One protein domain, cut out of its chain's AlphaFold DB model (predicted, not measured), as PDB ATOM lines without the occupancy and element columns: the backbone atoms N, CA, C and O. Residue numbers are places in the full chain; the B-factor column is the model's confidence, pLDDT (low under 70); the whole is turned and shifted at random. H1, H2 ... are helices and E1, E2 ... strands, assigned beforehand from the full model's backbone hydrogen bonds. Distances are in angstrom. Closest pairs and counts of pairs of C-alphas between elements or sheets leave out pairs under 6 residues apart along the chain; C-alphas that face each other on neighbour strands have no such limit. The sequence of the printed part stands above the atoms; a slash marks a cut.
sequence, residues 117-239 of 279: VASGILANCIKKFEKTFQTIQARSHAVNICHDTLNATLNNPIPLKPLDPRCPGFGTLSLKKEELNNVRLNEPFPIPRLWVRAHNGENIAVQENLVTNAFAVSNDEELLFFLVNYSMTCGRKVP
ATOM      1  N   VAL A 117     210.569 174.117 140.198       92.62
ATOM      2  CA  VAL A 117     209.617 173.070 140.607       92.62
ATOM      3  C   VAL A 117     208.218 173.394 140.091       92.62
ATOM      4  O   VAL A 117     207.577 172.544 139.473       92.62
ATOM      5  N   ALA A 118     207.766 174.629 140.305       89.69
ATOM      6  CA  ALA A 118     206.468 175.123 139.864       89.69
ATOM      7  C   ALA A 118     206.292 174.981 138.340       89.69
ATOM      8  O   ALA A 118     205.278 174.453 137.877       89.69
ATOM      9  N   SER A 119     207.305 175.369 137.560       90.56
ATOM     10  CA  SER A 119     207.327 175.218 136.103       90.56
ATOM     11  C   SER A 119     207.277 173.752 135.672       90.56
ATOM     12  O   SER A 119     206.537 173.417 134.747       90.56
ATOM     13  N   GLY A 120     208.001 172.860 136.357       90.31
ATOM     14  CA  GLY A 120     207.946 171.422 136.092       90.31
ATOM     15  C   GLY A 120     206.564 170.814 136.362       90.31
ATOM     16  O   GLY A 120     206.054 170.049 135.541       90.31
ATOM     17  N   ILE A 121     205.927 171.178 137.482       88.25
ATOM     18  CA  ILE A 121     204.561 170.745 137.827       88.25
ATOM     19  C   ILE A 121     203.570 171.217 136.758       88.25
ATOM     20  O   ILE A 121     202.791 170.413 136.242       88.25
ATOM     21  N   LEU A 122     203.635 172.497 136.385       89.00
ATOM     22  CA  LEU A 122     202.760 173.083 135.375       89.00
ATOM     23  C   LEU A 122     202.927 172.403 134.013       89.00
ATOM     24  O   LEU A 122     201.940 171.965 133.425       89.00
ATOM     25  N   ALA A 123     204.163 172.252 133.532       88.94
ATOM     26  CA  ALA A 123     204.445 171.611 132.250       88.94
ATOM     27  C   ALA A 123     203.934 170.162 132.210       88.94
ATOM     28  O   ALA A 123     203.320 169.738 131.227       88.94
ATOM     29  N   ASN A 124     204.124 169.409 133.298       87.69
ATOM     30  CA  ASN A 124     203.610 168.046 133.416       87.69
ATOM     31  C   ASN A 124     202.076 168.000 133.412       87.69
ATOM     32  O   ASN A 124     201.503 167.108 132.784       87.69
ATOM     33  N   CYS A 125     201.416 168.952 134.074       86.56
ATOM     34  CA  CYS A 125     199.960 169.080 134.062       86.56
ATOM     35  C   CYS A 125     199.443 169.359 132.640       86.56
ATOM     36  O   CYS A 125     198.623 168.603 132.121       86.56
ATOM     37  N   ILE A 126     199.997 170.367 131.957       86.94
ATOM     38  CA  ILE A 126     199.603 170.753 130.591       86.94
ATOM     39  C   ILE A 126     199.776 169.584 129.611       86.94
ATOM     40  O   ILE A 126     198.839 169.230 128.889       86.94
ATOM     41  N   LYS A 127     200.933 168.911 129.644       85.75
ATOM     42  CA  LYS A 127     201.256 167.778 128.759       85.75
ATOM     43  C   LYS A 127     200.245 166.628 128.854       85.75
ATOM     44  O   LYS A 127     200.007 165.930 127.866       85.75
ATOM     45  N   LYS A 128     199.639 166.407 130.028       77.88
ATOM     46  CA  LYS A 128     198.589 165.388 130.213       77.88
ATOM     47  C   LYS A 128     197.298 165.758 129.471       77.88
ATOM     48  O   LYS A 128     196.614 164.873 128.950       77.88
ATOM     49  N   PHE A 129     196.969 167.046 129.369       72.44
ATOM     50  CA  PHE A 129     195.708 167.506 128.779       72.44
ATOM     51  C   PHE A 129     195.768 167.785 127.282       72.44
ATOM     52  O   PHE A 129     194.750 167.605 126.610       72.44
ATOM     53  N   GLU A 130     196.942 168.100 126.729       69.38
ATOM     54  CA  GLU A 130     197.135 168.266 125.277       69.38
ATOM     55  C   GLU A 130     196.628 167.062 124.465       69.38
ATOM     56  O   GLU A 130     196.067 167.225 123.379       69.38
ATOM     57  N   LYS A 131     196.766 165.849 125.018       67.94
ATOM     58  CA  LYS A 131     196.293 164.600 124.398       67.94
ATOM     59  C   LYS A 131     194.842 164.242 124.735       67.94
ATOM     60  O   LYS A 131     194.258 163.405 124.055       67.94
ATOM     61  N   THR A 132     194.272 164.844 125.778       71.56
ATOM     62  CA  THR A 132     192.962 164.457 126.329       71.56
ATOM     63  C   THR A 132     191.811 165.177 125.629       71.56
ATOM     64  O   THR A 132     190.792 164.561 125.311       71.56
ATOM     65  N   PHE A 133     191.974 166.471 125.346       80.44
ATOM     66  CA  PHE A 133     190.931 167.295 124.733       80.44
ATOM     67  C   PHE A 133     191.280 167.641 123.283       80.44
ATOM     68  O   PHE A 133     192.425 167.961 122.971       80.44
ATOM     69  N   GLN A 134     190.297 167.562 122.383       71.44
ATOM     70  CA  GLN A 134     190.501 167.794 120.946       71.44
ATOM     71  C   GLN A 134     190.312 169.262 120.542       71.44
ATOM     72  O   GLN A 134     190.969 169.720 119.612       71.44
ATOM     73  N   THR A 135     189.445 170.008 121.234       80.69
ATOM     74  CA  THR A 135     189.160 171.412 120.903       80.69
ATOM     75  C   THR A 135     190.119 172.365 121.617       80.69
ATOM     76  O   THR A 135     190.536 172.118 122.751       80.69
ATOM     77  N   ILE A 136     190.451 173.483 120.961       82.44
ATOM     78  CA  ILE A 136     191.338 174.524 121.512       82.44
ATOM     79  C   ILE A 136     190.763 175.095 122.815       82.44
ATOM     80  O   ILE A 136     191.495 175.240 123.789       82.44
ATOM     81  N   GLN A 137     189.452 175.344 122.865       85.75
ATOM     82  CA  GLN A 137     188.781 175.882 124.053       85.75
ATOM     83  C   GLN A 137     188.857 174.922 125.251       85.75
ATOM     84  O   GLN A 137     189.213 175.341 126.349       85.75
ATOM     85  N   ALA A 138     188.609 173.620 125.049       85.50
ATOM     86  CA  ALA A 138     188.712 172.635 126.128       85.50
ATOM     87  C   ALA A 138     190.148 172.503 126.651       85.50
ATOM     88  O   ALA A 138     190.363 172.404 127.859       85.50
ATOM     89  N   ARG A 139     191.140 172.536 125.747       85.81
ATOM     90  CA  ARG A 139     192.560 172.558 126.122       85.81
ATOM     91  C   ARG A 139     192.900 173.806 126.927       85.81
ATOM     92  O   ARG A 139     193.518 173.681 127.975       85.81
ATOM     93  N   SER A 140     192.470 174.980 126.466       87.69
ATOM     94  CA  SER A 140     192.705 176.246 127.163       87.69
ATOM     95  C   SER A 140     192.116 176.227 128.574       87.69
ATOM     96  O   SER A 140     192.808 176.591 129.518       87.69
ATOM     97  N   HIS A 141     190.898 175.707 128.750       90.19
ATOM     98  CA  HIS A 141     190.300 175.586 130.080       90.19
ATOM     99  C   HIS A 141     191.035 174.588 130.983       90.19
ATOM    100  O   HIS A 141     191.267 174.866 132.156       90.19
ATOM    101  N   ALA A 142     191.468 173.443 130.446       89.06
ATOM    102  CA  ALA A 142     192.275 172.486 131.205       89.06
ATOM    103  C   ALA A 142     193.626 173.084 131.645       89.06
ATOM    104  O   ALA A 142     194.065 172.869 132.774       89.06
ATOM    105  N   VAL A 143     194.259 173.884 130.780       89.31
ATOM    106  CA  VAL A 143     195.474 174.648 131.108       89.31
ATOM    107  C   VAL A 143     195.193 175.666 132.215       89.31
ATOM    108  O   VAL A 143     195.979 175.756 133.158       89.31
ATOM    109  N   ASN A 144     194.056 176.368 132.171       89.62
ATOM    110  CA  ASN A 144     193.655 177.277 133.247       89.62
ATOM    111  C   ASN A 144     193.532 176.534 134.583       89.62
ATOM    112  O   ASN A 144     194.112 176.977 135.567       89.62
ATOM    113  N   ILE A 145     192.916 175.345 134.609       90.12
ATOM    114  CA  ILE A 145     192.848 174.515 135.826       90.12
ATOM    115  C   ILE A 145     194.252 174.155 136.340       90.12
ATOM    116  O   ILE A 145     194.477 174.172 137.551       90.12
ATOM    117  N   CYS A 146     195.218 173.870 135.459       90.44
ATOM    118  CA  CYS A 146     196.611 173.640 135.863       90.44
ATOM    119  C   CYS A 146     197.238 174.879 136.521       90.44
ATOM    120  O   CYS A 146     197.859 174.759 137.580       90.44
ATOM    121  N   HIS A 147     197.059 176.062 135.928       89.00
ATOM    122  CA  HIS A 147     197.537 177.320 136.509       89.00
ATOM    123  C   HIS A 147     196.875 177.613 137.853       89.00
ATOM    124  O   HIS A 147     197.557 177.938 138.822       89.00
ATOM    125  N   ASP A 148     195.561 177.436 137.935       88.06
ATOM    126  CA  ASP A 148     194.797 177.642 139.157       88.06
ATOM    127  C   ASP A 148     195.233 176.680 140.261       88.06
ATOM    128  O   ASP A 148     195.373 177.081 141.410       88.06
ATOM    129  N   THR A 149     195.504 175.420 139.913       89.00
ATOM    130  CA  THR A 149     196.002 174.397 140.844       89.00
ATOM    131  C   THR A 149     197.401 174.734 141.353       89.00
ATOM    132  O   THR A 149     197.682 174.590 142.547       89.00
ATOM    133  N   LEU A 150     198.285 175.216 140.475       88.06
ATOM    134  CA  LEU A 150     199.603 175.688 140.885       88.06
ATOM    135  C   LEU A 150     199.465 176.885 141.835       88.06
ATOM    136  O   LEU A 150     199.959 176.823 142.956       88.06
ATOM    137  N   ASN A 151     198.728 177.922 141.433       85.00
ATOM    138  CA  ASN A 151     198.486 179.118 142.246       85.00
ATOM    139  C   ASN A 151     197.843 178.780 143.596       85.00
ATOM    140  O   ASN A 151     198.204 179.361 144.621       85.00
ATOM    141  N   ALA A 152     196.927 177.813 143.615       84.31
ATOM    142  CA  ALA A 152     196.338 177.292 144.834       84.31
ATOM    143  C   ALA A 152     197.400 176.669 145.742       84.31
ATOM    144  O   ALA A 152     197.462 177.023 146.910       84.31
ATOM    145  N   THR A 153     198.278 175.817 145.209       81.06
ATOM    146  CA  THR A 153     199.349 175.155 145.979       81.06
ATOM    147  C   THR A 153     200.327 176.156 146.604       81.06
ATOM    148  O   THR A 153     200.891 175.887 147.662       81.06
ATOM    149  N   LEU A 154     200.539 177.306 145.957       76.12
ATOM    150  CA  LEU A 154     201.440 178.355 146.442       76.12
ATOM    151  C   LEU A 154     200.877 179.137 147.632       76.12
ATOM    152  O   LEU A 154     201.648 179.578 148.480       76.12
ATOM    153  N   ASN A 155     199.555 179.321 147.681       76.00
ATOM    154  CA  ASN A 155     198.898 180.225 148.632       76.00
ATOM    155  C   ASN A 155     198.019 179.499 149.659       76.00
ATOM    156  O   ASN A 155     197.667 180.065 150.689       76.00
ATOM    157  N   ASN A 156     197.649 178.251 149.381       75.00
ATOM    158  CA  ASN A 156     196.730 177.465 150.185       75.00
ATOM    159  C   ASN A 156     197.336 176.083 150.454       75.00
ATOM    160  O   ASN A 156     197.646 175.358 149.503       75.00
ATOM    161  N   PRO A 157     197.473 175.668 151.726       71.69
ATOM    162  CA  PRO A 157     197.874 174.305 152.024       71.69
ATOM    163  C   PRO A 157     196.828 173.338 151.466       71.69
ATOM    164  O   PRO A 157     195.621 173.549 151.598       71.69
ATOM    165  N   ILE A 158     197.297 172.259 150.844       78.94
ATOM    166  CA  ILE A 158     196.418 171.174 150.416       78.94
ATOM    167  C   ILE A 158     195.852 170.519 151.688       78.94
ATOM    168  O   ILE A 158     196.637 170.093 152.542       78.94
ATOM    169  N   PRO A 159     194.522 170.415 151.844       81.25
ATOM    170  CA  PRO A 159     193.931 169.802 153.023       81.25
ATOM    171  C   PRO A 159     194.302 168.317 153.100       81.25
ATOM    172  O   PRO A 159     194.435 167.640 152.081       81.25
ATOM    173  N   LEU A 160     194.394 167.776 154.320       81.50
ATOM    174  CA  LEU A 160     194.634 166.340 154.546       81.50
ATOM    175  C   LEU A 160     193.587 165.456 153.853       81.50
ATOM    176  O   LEU A 160     193.875 164.331 153.442       81.50
ATOM    177  N   LYS A 161     192.359 165.971 153.731       86.25
ATOM    178  CA  LYS A 161     191.239 165.330 153.046       86.25
ATOM    179  C   LYS A 161     190.660 166.297 152.007       86.25
ATOM    180  O   LYS A 161     189.726 167.025 152.330       86.25
ATOM    181  N   PRO A 162     191.217 166.327 150.784       88.38
ATOM    182  CA  PRO A 162     190.604 167.008 149.647       88.38
ATOM    183  C   PRO A 162     189.212 166.439 149.372       88.38
ATOM    184  O   PRO A 162     188.920 165.302 149.762       88.38
ATOM    185  N   LEU A 163     188.368 167.205 148.682       90.19
ATOM    186  CA  LEU A 163     187.035 166.746 148.321       90.19
ATOM    187  C   LEU A 163     187.155 165.520 147.419       90.19
ATOM    188  O   LEU A 163     187.714 165.593 146.322       90.19
ATOM    189  N   ASP A 164     186.602 164.405 147.884       85.25
ATOM    190  CA  ASP A 164     186.334 163.270 147.019       85.25
ATOM    191  C   ASP A 164     185.056 163.582 146.227       85.25
ATOM    192  O   ASP A 164     183.993 163.772 146.830       85.25
ATOM    193  N   PRO A 165     185.135 163.661 144.892       75.50
ATOM    194  CA  PRO A 165     184.023 164.060 144.039       75.50
ATOM    195  C   PRO A 165     182.841 163.079 144.043       75.50
ATOM    196  O   PRO A 165     181.821 163.388 143.428       75.50
ATOM    197  N   ARG A 166     182.962 161.895 144.674       77.94
ATOM    198  CA  ARG A 166     181.926 160.842 144.695       77.94
ATOM    199  C   ARG A 166     181.332 160.602 143.304       77.94
ATOM    200  O   ARG A 166     180.111 160.541 143.137       77.94
ATOM    201  N   CYS A 167     182.190 160.512 142.285       87.19
ATOM    202  CA  CYS A 167     181.756 160.260 140.913       87.19
ATOM    203  C   CYS A 167     180.843 159.013 140.903       87.19
ATOM    204  O   CYS A 167     181.239 157.973 141.431       87.19
ATOM    205  N   PRO A 168     179.618 159.097 140.352       82.75
ATOM    206  CA  PRO A 168     179.198 160.043 139.318       82.75
ATOM    207  C   PRO A 168     178.548 161.358 139.791       82.75
ATOM    208  O   PRO A 168     178.160 162.142 138.934       82.75
ATOM    209  N   GLY A 169     178.418 161.619 141.095       87.25
ATOM    210  CA  GLY A 169     177.682 162.779 141.633       87.25
ATOM    211  C   GLY A 169     178.348 164.148 141.447       87.25
ATOM    212  O   GLY A 169     177.778 165.160 141.844       87.25
ATOM    213  N   PHE A 170     179.539 164.211 140.852       92.56
ATOM    214  CA  PHE A 170     180.211 165.474 140.555       92.56
ATOM    215  C   PHE A 170     179.335 166.363 139.664       92.56
ATOM    216  O   PHE A 170     178.909 165.931 138.594       92.56
ATOM    217  N   GLY A 171     179.101 167.602 140.088       91.31
ATOM    218  CA  GLY A 171     178.169 168.540 139.462       91.31
ATOM    219  C   GLY A 171     176.801 168.589 140.140       91.31
ATOM    220  O   GLY A 171     176.032 169.500 139.876       91.31
ATOM    221  N   THR A 172     176.478 167.651 141.025       92.25
ATOM    222  CA  THR A 172     175.213 167.631 141.784       92.25
ATOM    223  C   THR A 172     175.447 167.348 143.267       92.25
ATOM    224  O   THR A 172     174.543 166.930 143.993       92.25
ATOM    225  N   LEU A 173     176.679 167.565 143.741       89.00
ATOM    226  CA  LEU A 173     177.040 167.306 145.127       89.00
ATOM    227  C   LEU A 173     176.331 168.284 146.063       89.00
ATOM    228  O   LEU A 173     176.560 169.492 146.019       89.00
ATOM    229  N   SER A 174     175.532 167.736 146.975       89.25
ATOM    230  CA  SER A 174     175.003 168.469 148.123       89.25
ATOM    231  C   SER A 174     176.030 168.422 149.255       89.25
ATOM    232  O   SER A 174     176.101 167.447 150.005       89.25
ATOM    233  N   LEU A 175     176.885 169.445 149.319       87.56
ATOM    234  CA  LEU A 175     177.938 169.564 150.329       87.56
ATOM    235  C   LEU A 175     177.436 170.356 151.536       87.56
ATOM    236  O   LEU A 175     176.850 171.430 151.384       87.56
ATOM    237  N   LYS A 176     177.702 169.854 152.745       89.50
ATOM    238  CA  LYS A 176     177.447 170.618 153.971       89.50
ATOM    239  C   LYS A 176     178.442 171.772 154.096       89.50
ATOM    240  O   LYS A 176     179.549 171.719 153.559       89.50
ATOM    241  N   LYS A 177     178.075 172.808 154.857       87.25
ATOM    242  CA  LYS A 177     178.929 173.988 155.079       87.25
ATOM    243  C   LYS A 177     180.291 173.606 155.664       87.25
ATOM    244  O   LYS A 177     181.310 174.159 155.266       87.25
ATOM    245  N   GLU A 178     180.315 172.638 156.577       87.25
ATOM    246  CA  GLU A 178     181.544 172.142 157.194       87.25
ATOM    247  C   GLU A 178     182.440 171.424 156.175       87.25
ATOM    248  O   GLU A 178     183.654 171.609 156.194       87.25
ATOM    249  N   GLU A 179     181.860 170.638 155.260       86.12
ATOM    250  CA  GLU A 179     182.608 169.982 154.178       86.12
ATOM    251  C   GLU A 179     183.221 171.026 153.239       86.12
ATOM    252  O   GLU A 179     184.415 170.952 152.956       86.12
ATOM    253  N   LEU A 180     182.441 172.034 152.828       87.69
ATOM    254  CA  LEU A 180     182.911 173.138 151.985       87.69
ATOM    255  C   LEU A 180     184.070 173.897 152.635       87.69
ATOM    256  O   LEU A 180     185.109 174.067 152.007       87.69
ATOM    257  N   ASN A 181     183.934 174.305 153.897       86.81
ATOM    258  CA  ASN A 181     184.966 175.079 154.594       86.81
ATOM    259  C   ASN A 181     186.314 174.345 154.692       86.81
ATOM    260  O   ASN A 181     187.354 174.993 154.717       86.81
ATOM    261  N   ASN A 182     186.308 173.011 154.727       87.31
ATOM    262  CA  ASN A 182     187.532 172.211 154.838       87.31
ATOM    263  C   ASN A 182     188.295 172.062 153.517       87.31
ATOM    264  O   ASN A 182     189.477 171.718 153.530       87.31
ATOM    265  N   VAL A 183     187.619 172.257 152.383       90.19
ATOM    266  CA  VAL A 183     188.204 172.045 151.050       90.19
ATOM    267  C   VAL A 183     188.247 173.312 150.206       90.19
ATOM    268  O   VAL A 183     188.906 173.317 149.170       90.19
ATOM    269  N   ARG A 184     187.556 174.376 150.615       89.62
ATOM    270  CA  ARG A 184     187.517 175.646 149.894       89.62
ATOM    271  C   ARG A 184     188.871 176.347 149.977       89.62
ATOM    272  O   ARG A 184     189.523 176.362 151.017       89.62
ATOM    273  N   LEU A 185     189.296 176.908 148.852       87.12
ATOM    274  CA  LEU A 185     190.512 177.702 148.753       87.12
ATOM    275  C   LEU A 185     190.219 179.107 149.284       87.12
ATOM    276  O   LEU A 185     189.169 179.678 148.980       87.12
ATOM    277  N   ASN A 186     191.158 179.671 150.042       74.56
ATOM    278  CA  ASN A 186     191.111 181.082 150.403       74.56
ATOM    279  C   ASN A 186     191.423 181.942 149.167       74.56
ATOM    280  O   ASN A 186     191.918 181.435 148.155       74.56
ATOM    281  N   GLU A 187     191.106 183.237 149.255       69.75
ATOM    282  CA  GLU A 187     191.384 184.245 148.223       69.75
ATOM    283  C   GLU A 187     192.789 184.116 147.586       69.75
ATOM    284  O   GLU A 187     193.716 183.629 148.240       69.75
ATOM    285  N   PRO A 188     192.992 184.571 146.332       54.75
ATOM    286  CA  PRO A 188     192.090 185.384 145.516       54.75
ATOM    287  C   PRO A 188     191.564 184.613 144.297       54.75
ATOM    288  O   PRO A 188     192.190 184.586 143.238       54.75
ATOM    289  N   PHE A 189     190.378 184.017 144.415       69.56
ATOM    290  CA  PHE A 189     189.638 183.527 143.253       69.56
ATOM    291  C   PHE A 189     188.300 184.270 143.167       69.56
ATOM    292  O   PHE A 189     187.542 184.229 144.134       69.56
ATOM    293  N   PRO A 190     187.980 184.932 142.037       77.50
ATOM    294  CA  PRO A 190     186.725 185.679 141.894       77.50
ATOM    295  C   PRO A 190     185.494 184.765 141.974       77.50
ATOM    296  O   PRO A 190     184.428 185.187 142.409       77.50
ATOM    297  N   ILE A 191     185.659 183.499 141.580       82.06
ATOM    298  CA  ILE A 191     184.682 182.429 141.776       82.06
ATOM    299  C   ILE A 191     185.273 181.468 142.813       82.06
ATOM    300  O   ILE A 191     186.404 181.014 142.601       82.06
ATOM    301  N   PRO A 192     184.551 181.131 143.902       88.44
ATOM    302  CA  PRO A 192     185.035 180.200 144.913       88.44
ATOM    303  C   PRO A 192     185.505 178.878 144.309       88.44
ATOM    304  O   PRO A 192     184.890 178.346 143.381       88.44
ATOM    305  N   ARG A 193     186.598 178.339 144.847       91.25
ATOM    306  CA  ARG A 193     187.197 177.085 144.386       91.25
ATOM    307  C   ARG A 193     187.348 176.094 145.513       91.25
ATOM    308  O   ARG A 193     187.527 176.485 146.662       91.25
ATOM    309  N   LEU A 194     187.344 174.817 145.156       92.31
ATOM    310  CA  LEU A 194     187.538 173.690 146.055       92.31
ATOM    311  C   LEU A 194     188.765 172.875 145.634       92.31
ATOM    312  O   LEU A 194     189.031 172.697 144.442       92.31
ATOM    313  N   TRP A 195     189.477 172.337 146.620       93.19
ATOM    314  CA  TRP A 195     190.462 171.282 146.437       93.19
ATOM    315  C   TRP A 195     189.731 169.973 146.178       93.19
ATOM    316  O   TRP A 195     189.095 169.427 147.079       93.19
ATOM    317  N   VAL A 196     189.845 169.459 144.959       93.44
ATOM    318  CA  VAL A 196     189.199 168.219 144.526       93.44
ATOM    319  C   VAL A 196     190.261 167.185 144.184       93.44
ATOM    320  O   VAL A 196     191.239 167.494 143.505       93.44
ATOM    321  N   ARG A 197     190.067 165.943 144.629       91.94
ATOM    322  CA  ARG A 197     190.899 164.819 144.197       91.94
ATOM    323  C   ARG A 197     190.437 164.335 142.823       91.94
ATOM    324  O   ARG A 197     189.312 163.867 142.671       91.94
ATOM    325  N   ALA A 198     191.314 164.427 141.835       90.56
ATOM    326  CA  ALA A 198     191.099 163.909 140.495       90.56
ATOM    327  C   ALA A 198     191.210 162.376 140.446       90.56
ATOM    328  O   ALA A 198     191.825 161.740 141.305       90.56
ATOM    329  N   HIS A 199     190.663 161.776 139.386       88.00
ATOM    330  CA  HIS A 199     190.644 160.325 139.164       88.00
ATOM    331  C   HIS A 199     192.039 159.684 139.116       88.00
ATOM    332  O   HIS A 199     192.184 158.492 139.370       88.00
ATOM    333  N   ASN A 200     193.063 160.467 138.775       84.56
ATOM    334  CA  ASN A 200     194.456 160.032 138.724       84.56
ATOM    335  C   ASN A 200     195.186 160.183 140.078       84.56
ATOM    336  O   ASN A 200     196.387 159.934 140.147       84.56
ATOM    337  N   GLY A 201     194.479 160.602 141.133       85.31
ATOM    338  CA  GLY A 201     195.005 160.802 142.484       85.31
ATOM    339  C   GLY A 201     195.590 162.191 142.760       85.31
ATOM    340  O   GLY A 201     195.914 162.477 143.912       85.31
ATOM    341  N   GLU A 202     195.713 163.059 141.753       86.75
ATOM    342  CA  GLU A 202     196.206 164.431 141.933       86.75
ATOM    343  C   GLU A 202     195.134 165.334 142.552       86.75
ATOM    344  O   GLU A 202     193.939 165.120 142.358       86.75
ATOM    345  N   ASN A 203     195.548 166.369 143.283       90.00
ATOM    346  CA  ASN A 203     194.627 167.381 143.800       90.00
ATOM    347  C   ASN A 203     194.610 168.575 142.849       90.00
ATOM    348  O   ASN A 203     195.667 169.108 142.517       90.00
ATOM    349  N   ILE A 204     193.418 168.985 142.431       90.94
ATOM    350  CA  ILE A 204     193.196 170.089 141.496       90.94
ATOM    351  C   ILE A 204     192.260 171.135 142.104       90.94
ATOM    352  O   ILE A 204     191.411 170.817 142.940       90.94
ATOM    353  N   ALA A 205     192.419 172.386 141.680       92.00
ATOM    354  CA  ALA A 205     191.584 173.503 142.102       92.00
ATOM    355  C   ALA A 205     190.421 173.711 141.120       92.00
ATOM    356  O   ALA A 205     190.615 174.203 140.006       92.00
ATOM    357  N   VAL A 206     189.202 173.377 141.543       92.06
ATOM    358  CA  VAL A 206     188.002 173.417 140.693       92.06
ATOM    359  C   VAL A 206     187.019 174.465 141.194       92.06
ATOM    360  O   VAL A 206     186.862 174.631 142.400       92.06
ATOM    361  N   GLN A 207     186.345 175.174 140.286       90.88
ATOM    362  CA  GLN A 207     185.296 176.125 140.660       90.88
ATOM    363  C   GLN A 207     184.125 175.410 141.339       90.88
ATOM    364  O   GLN A 207     183.619 174.406 140.841       90.88
ATOM    365  N   GLU A 208     183.683 175.941 142.472       90.94
ATOM    366  CA  GLU A 208     182.677 175.319 143.330       90.94
ATOM    367  C   GLU A 208     181.334 175.104 142.628       90.94
ATOM    368  O   GLU A 208     180.741 174.034 142.760       90.94
ATOM    369  N   ASN A 209     180.877 176.073 141.834       88.94
ATOM    370  CA  ASN A 209     179.632 175.974 141.069       88.94
ATOM    371  C   ASN A 209     179.633 174.779 140.099       88.94
ATOM    372  O   ASN A 209     178.601 174.140 139.922       88.94
ATOM    373  N   LEU A 210     180.787 174.423 139.524       90.44
ATOM    374  CA  LEU A 210     180.916 173.262 138.635       90.44
ATOM    375  C   LEU A 210     180.900 171.925 139.394       90.44
ATOM    376  O   LEU A 210     180.635 170.885 138.794       90.44
ATOM    377  N   VAL A 211     181.177 171.944 140.700       90.81
ATOM    378  CA  VAL A 211     181.168 170.763 141.578       90.81
ATOM    379  C   VAL A 211     179.771 170.484 142.132       90.81
ATOM    380  O   VAL A 211     179.393 169.323 142.297       90.81
ATOM    381  N   THR A 212     179.011 171.535 142.441       89.44
ATOM    382  CA  THR A 212     177.754 171.429 143.197       89.44
ATOM    383  C   THR A 212     176.503 171.710 142.368       89.44
ATOM    384  O   THR A 212     175.431 171.244 142.750       89.44
ATOM    385  N   ASN A 213     176.608 172.440 141.249       90.44
ATOM    386  CA  ASN A 213     175.438 172.964 140.541       90.44
ATOM    387  C   ASN A 213     175.569 172.969 139.004       90.44
ATOM    388  O   ASN A 213     175.469 174.001 138.341       90.44
ATOM    389  N   ALA A 214     175.725 171.789 138.413       91.81
ATOM    390  CA  ALA A 214     175.726 171.580 136.968       91.81
ATOM    391  C   ALA A 214     174.383 171.928 136.299       91.81
ATOM    392  O   ALA A 214     174.348 172.163 135.095       91.81
ATOM    393  N   PHE A 215     173.278 171.985 137.051       92.00
ATOM    394  CA  PHE A 215     171.968 172.368 136.512       92.00
ATOM    395  C   PHE A 215     171.811 173.873 136.278       92.00
ATOM    396  O   PHE A 215     170.891 174.270 135.571       92.00
ATOM    397  N   ALA A 216     172.717 174.696 136.812       91.44
ATOM    398  CA  ALA A 216     172.776 176.123 136.501       91.44
ATOM    399  C   ALA A 216     173.529 176.441 135.200       91.44
ATOM    400  O   ALA A 216     173.554 177.600 134.798       91.44
ATOM    401  N   VAL A 217     174.129 175.441 134.539       91.12
ATOM    402  CA  VAL A 217     174.747 175.621 133.219       91.12
ATOM    403  C   VAL A 217     173.698 176.133 132.234       91.12
ATOM    404  O   VAL A 217     172.639 175.524 132.086       91.12
ATOM    405  N   SER A 218     174.014 177.230 131.551       91.06
ATOM    406  CA  SER A 218     173.061 178.003 130.748       91.06
ATOM    407  C   SER A 218     173.514 178.279 129.310       91.06
ATOM    408  O   SER A 218     172.721 178.752 128.494       91.06
ATOM    409  N   ASN A 219     174.777 177.995 128.984       90.12
ATOM    410  CA  ASN A 219     175.361 178.259 127.671       90.12
ATOM    411  C   ASN A 219     176.440 177.222 127.288       90.12
ATOM    412  O   ASN A 219     176.870 176.407 128.107       90.12
ATOM    413  N   ASP A 220     176.864 177.251 126.018       86.88
ATOM    414  CA  ASP A 220     177.833 176.303 125.447       86.88
ATOM    415  C   ASP A 220     179.201 176.358 126.175       86.88
ATOM    416  O   ASP A 220     179.852 175.323 126.331       86.88
ATOM    417  N   GLU A 221     179.634 177.535 126.647       89.00
ATOM    418  CA  GLU A 221     180.916 177.717 127.348       89.00
ATOM    419  C   GLU A 221     180.885 177.118 128.760       89.00
ATOM    420  O   GLU A 221     181.755 176.322 129.117       89.00
ATOM    421  N   GLU A 222     179.852 177.420 129.545       91.06
ATOM    422  CA  GLU A 222     179.646 176.833 130.872       91.06
ATOM    423  C   GLU A 222     179.536 175.307 130.799       91.06
ATOM    424  O   GLU A 222     180.116 174.597 131.627       91.06
ATOM    425  N   LEU A 223     178.849 174.787 129.774       91.31
ATOM    426  CA  LEU A 223     178.754 173.351 129.540       91.31
ATOM    427  C   LEU A 223     180.124 172.747 129.227       91.31
ATOM    428  O   LEU A 223     180.478 171.703 129.778       91.31
ATOM    429  N   LEU A 224     180.916 173.402 128.375       90.75
ATOM    430  CA  LEU A 224     182.277 172.975 128.064       90.75
ATOM    431  C   LEU A 224     183.149 172.939 129.323       90.75
ATOM    432  O   LEU A 224     183.842 171.948 129.568       90.75
ATOM    433  N   PHE A 225     183.103 173.994 130.135       91.62
ATOM    434  CA  PHE A 225     183.879 174.098 131.368       91.62
ATOM    435  C   PHE A 225     183.493 173.018 132.369       91.62
ATOM    436  O   PHE A 225     184.377 172.392 132.968       91.62
ATOM    437  N   PHE A 226     182.195 172.761 132.522       93.69
ATOM    438  CA  PHE A 226     181.692 171.671 133.343       93.69
ATOM    439  C   PHE A 226     182.202 170.309 132.849       93.69
ATOM    440  O   PHE A 226     182.770 169.551 133.636       93.69
ATOM    441  N   LEU A 227     182.087 170.010 131.549       91.75
ATOM    442  CA  LEU A 227     182.529 168.733 130.974       91.75
ATOM    443  C   LEU A 227     184.042 168.513 131.105       91.75
ATOM    444  O   LEU A 227     184.478 167.398 131.395       91.75
ATOM    445  N   VAL A 228     184.854 169.560 130.935       91.75
ATOM    446  CA  VAL A 228     186.306 169.489 131.155       91.75
ATOM    447  C   VAL A 228     186.615 169.174 132.620       91.75
ATOM    448  O   VAL A 228     187.367 168.236 132.884       91.75
ATOM    449  N   ASN A 229     185.995 169.882 133.572       93.38
ATOM    450  CA  ASN A 229     186.186 169.622 135.004       93.38
ATOM    451  C   ASN A 229     185.728 168.219 135.401       93.38
ATOM    452  O   ASN A 229     186.450 167.518 136.112       93.38
ATOM    453  N   TYR A 230     184.575 167.776 134.897       93.25
ATOM    454  CA  TYR A 230     184.078 166.423 135.109       93.25
ATOM    455  C   TYR A 230     185.046 165.378 134.534       93.25
ATOM    456  O   TYR A 230     185.379 164.408 135.210       93.25
ATOM    457  N   SER A 231     185.578 165.590 133.328       90.31
ATOM    458  CA  SER A 231     186.548 164.684 132.702       90.31
ATOM    459  C   SER A 231     187.863 164.603 133.468       90.31
ATOM    460  O   SER A 231     188.381 163.509 133.685       90.31
ATOM    461  N   MET A 232     188.392 165.736 133.924       88.81
ATOM    462  CA  MET A 232     189.603 165.772 134.743       88.81
ATOM    463  C   MET A 232     189.388 165.106 136.103       88.81
ATOM    464  O   MET A 232     190.227 164.331 136.561       88.81
ATOM    465  N   THR A 233     188.236 165.348 136.719       92.19
ATOM    466  CA  THR A 233     187.929 164.867 138.066       92.19
ATOM    467  C   THR A 233     187.539 163.392 138.086       92.19
ATOM    468  O   THR A 233     188.039 162.642 138.915       92.19
ATOM    469  N   CYS A 234     186.694 162.950 137.157       92.00
ATOM    470  CA  CYS A 234     186.093 161.614 137.150       92.00
ATOM    471  C   CYS A 234     186.671 160.665 136.087       92.00
ATOM    472  O   CYS A 234     186.257 159.507 136.027       92.00
ATOM    473  N   GLY A 235     187.572 161.123 135.209       88.50
ATOM    474  CA  GLY A 235     188.162 160.295 134.146       88.50
ATOM    475  C   GLY A 235     187.167 159.871 133.057       88.50
ATOM    476  O   GLY A 235     187.435 158.958 132.279       88.50
ATOM    477  N   ARG A 236     185.989 160.506 133.007       87.06
ATOM    478  CA  ARG A 236     184.904 160.216 132.058       87.06
ATOM    479  C   ARG A 236     184.515 161.489 131.328       87.06
ATOM    480  O   ARG A 236     184.352 162.522 131.953       87.06
ATOM    481  N   LYS A 237     184.278 161.408 130.019       84.25
ATOM    482  CA  LYS A 237     183.964 162.596 129.206       84.25
ATOM    483  C   LYS A 237     182.620 163.249 129.547       84.25
ATOM    484  O   LYS A 237     182.473 164.445 129.344       84.25
ATOM    485  N   VAL A 238     181.642 162.464 130.004       86.44
ATOM    486  CA  VAL A 238     180.245 162.899 130.171       86.44
ATOM    487  C   VAL A 238     179.660 162.286 131.454       86.44
ATOM    488  O   VAL A 238     179.890 161.092 131.697       86.44
ATOM    489  N   PRO A 239     178.931 163.054 132.289       91.12
ATOM    490  CA  PRO A 239     178.245 162.511 133.457       91.12
ATOM    491  C   PRO A 239     177.004 161.692 133.084       91.12
ATOM    492  O   PRO A 239     176.370 161.970 132.067       91.12
TER     493      PRO A 239
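Overview. This is residues 117 to 239 of the 279 residues of an uncharacterized protein of Leptospira kirschneri str. 200802841 (UniProt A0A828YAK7). What does the model look like? A small two-stranded hairpin, E1 and E2, lies in the middle of a mostly helical domain; the longest helix, H2, packs on E2, and H1 folds back along H2 on the side away from the strands. H5 meets H2 at a steep angle, short H4 follows E2 directly, and short H3 comes up to E1. What is its make-up and size? The printed part has 123 residues, with named elements in the order H1 H2 H3 E1 E2 H4 H5, the two strands antiparallel. It is compact, with a radius of gyration of the C-alphas of 13.4 A, and spans 36 by 35 by 26 A.

Along the chain. Where are the strands? E1 is residues 193 to 197, 12.8 A long, beginning at C-alpha 193 (187.197, 177.085, 144.386), and E2 is residues 203 to 207, 13.2 A. Where are the helices? H2 is residues 136 to 155, 28.7 A, and H1 is residues 117 to 130, 20.3 A, beginning at C-alpha 117 (209.617, 173.070, 140.607). H3 is residues 177 to 183, 10.3 A, and H4 is residues 208 to 212, 6.3 A. H5 is residues 220 to 234, 20.5 A, ending at C-alpha 234 (186.093, 161.614, 137.150).

Arrangement. How do the strands pair? E1 and E2 are a hairpin, antiparallel at 145 degrees, with N 194 and O 206 at 2.8 A and N 196 and O 204 at 2.9 A, within hydrogen-bond range. What lies around them? The closest C-alphas of H2 and E2, Thr 149 and Ala 205, are 4.7 A apart; those of H3 and E1, Val 183 and Trp 195, are 5.2 A apart. H3 touches no helix. How do the helices meet? H1 and H2 touch as a helical hairpin, closest at C-alphas 126 and 143, 5.7 A, with a shallow tilt of 24 degrees, opposite ways. H2 with residues 138 to 142 alone touches H5, closest at C-alphas 138 and 228, 6.4 A, a steep tilt of 59 degrees, the same way. H4 and H5 only just touch, with 3 pairs of C-alphas within 8 A, the closest those of Leu 210 and Phe 226, 5.6 A. Are the helices' backbones well formed? Every O i to N i+4 pair is within hydrogen-bond range in H2, H4 and H5, against 9 of 10 in H1 and 2 of 3 in H3.

Size, cuts and confidence. How far does it reach? The two C-alphas farthest apart, those of Val 117 and Ser 218, are 38.2 A apart. Is anything cut or long? The printed part has no cut, and the long link is H2 to H3, residues 156 to 176. Where is confidence low? The mean pLDDT of the printed part is 86.4, and residues 130 to 131 and 187 to 189 are under 70.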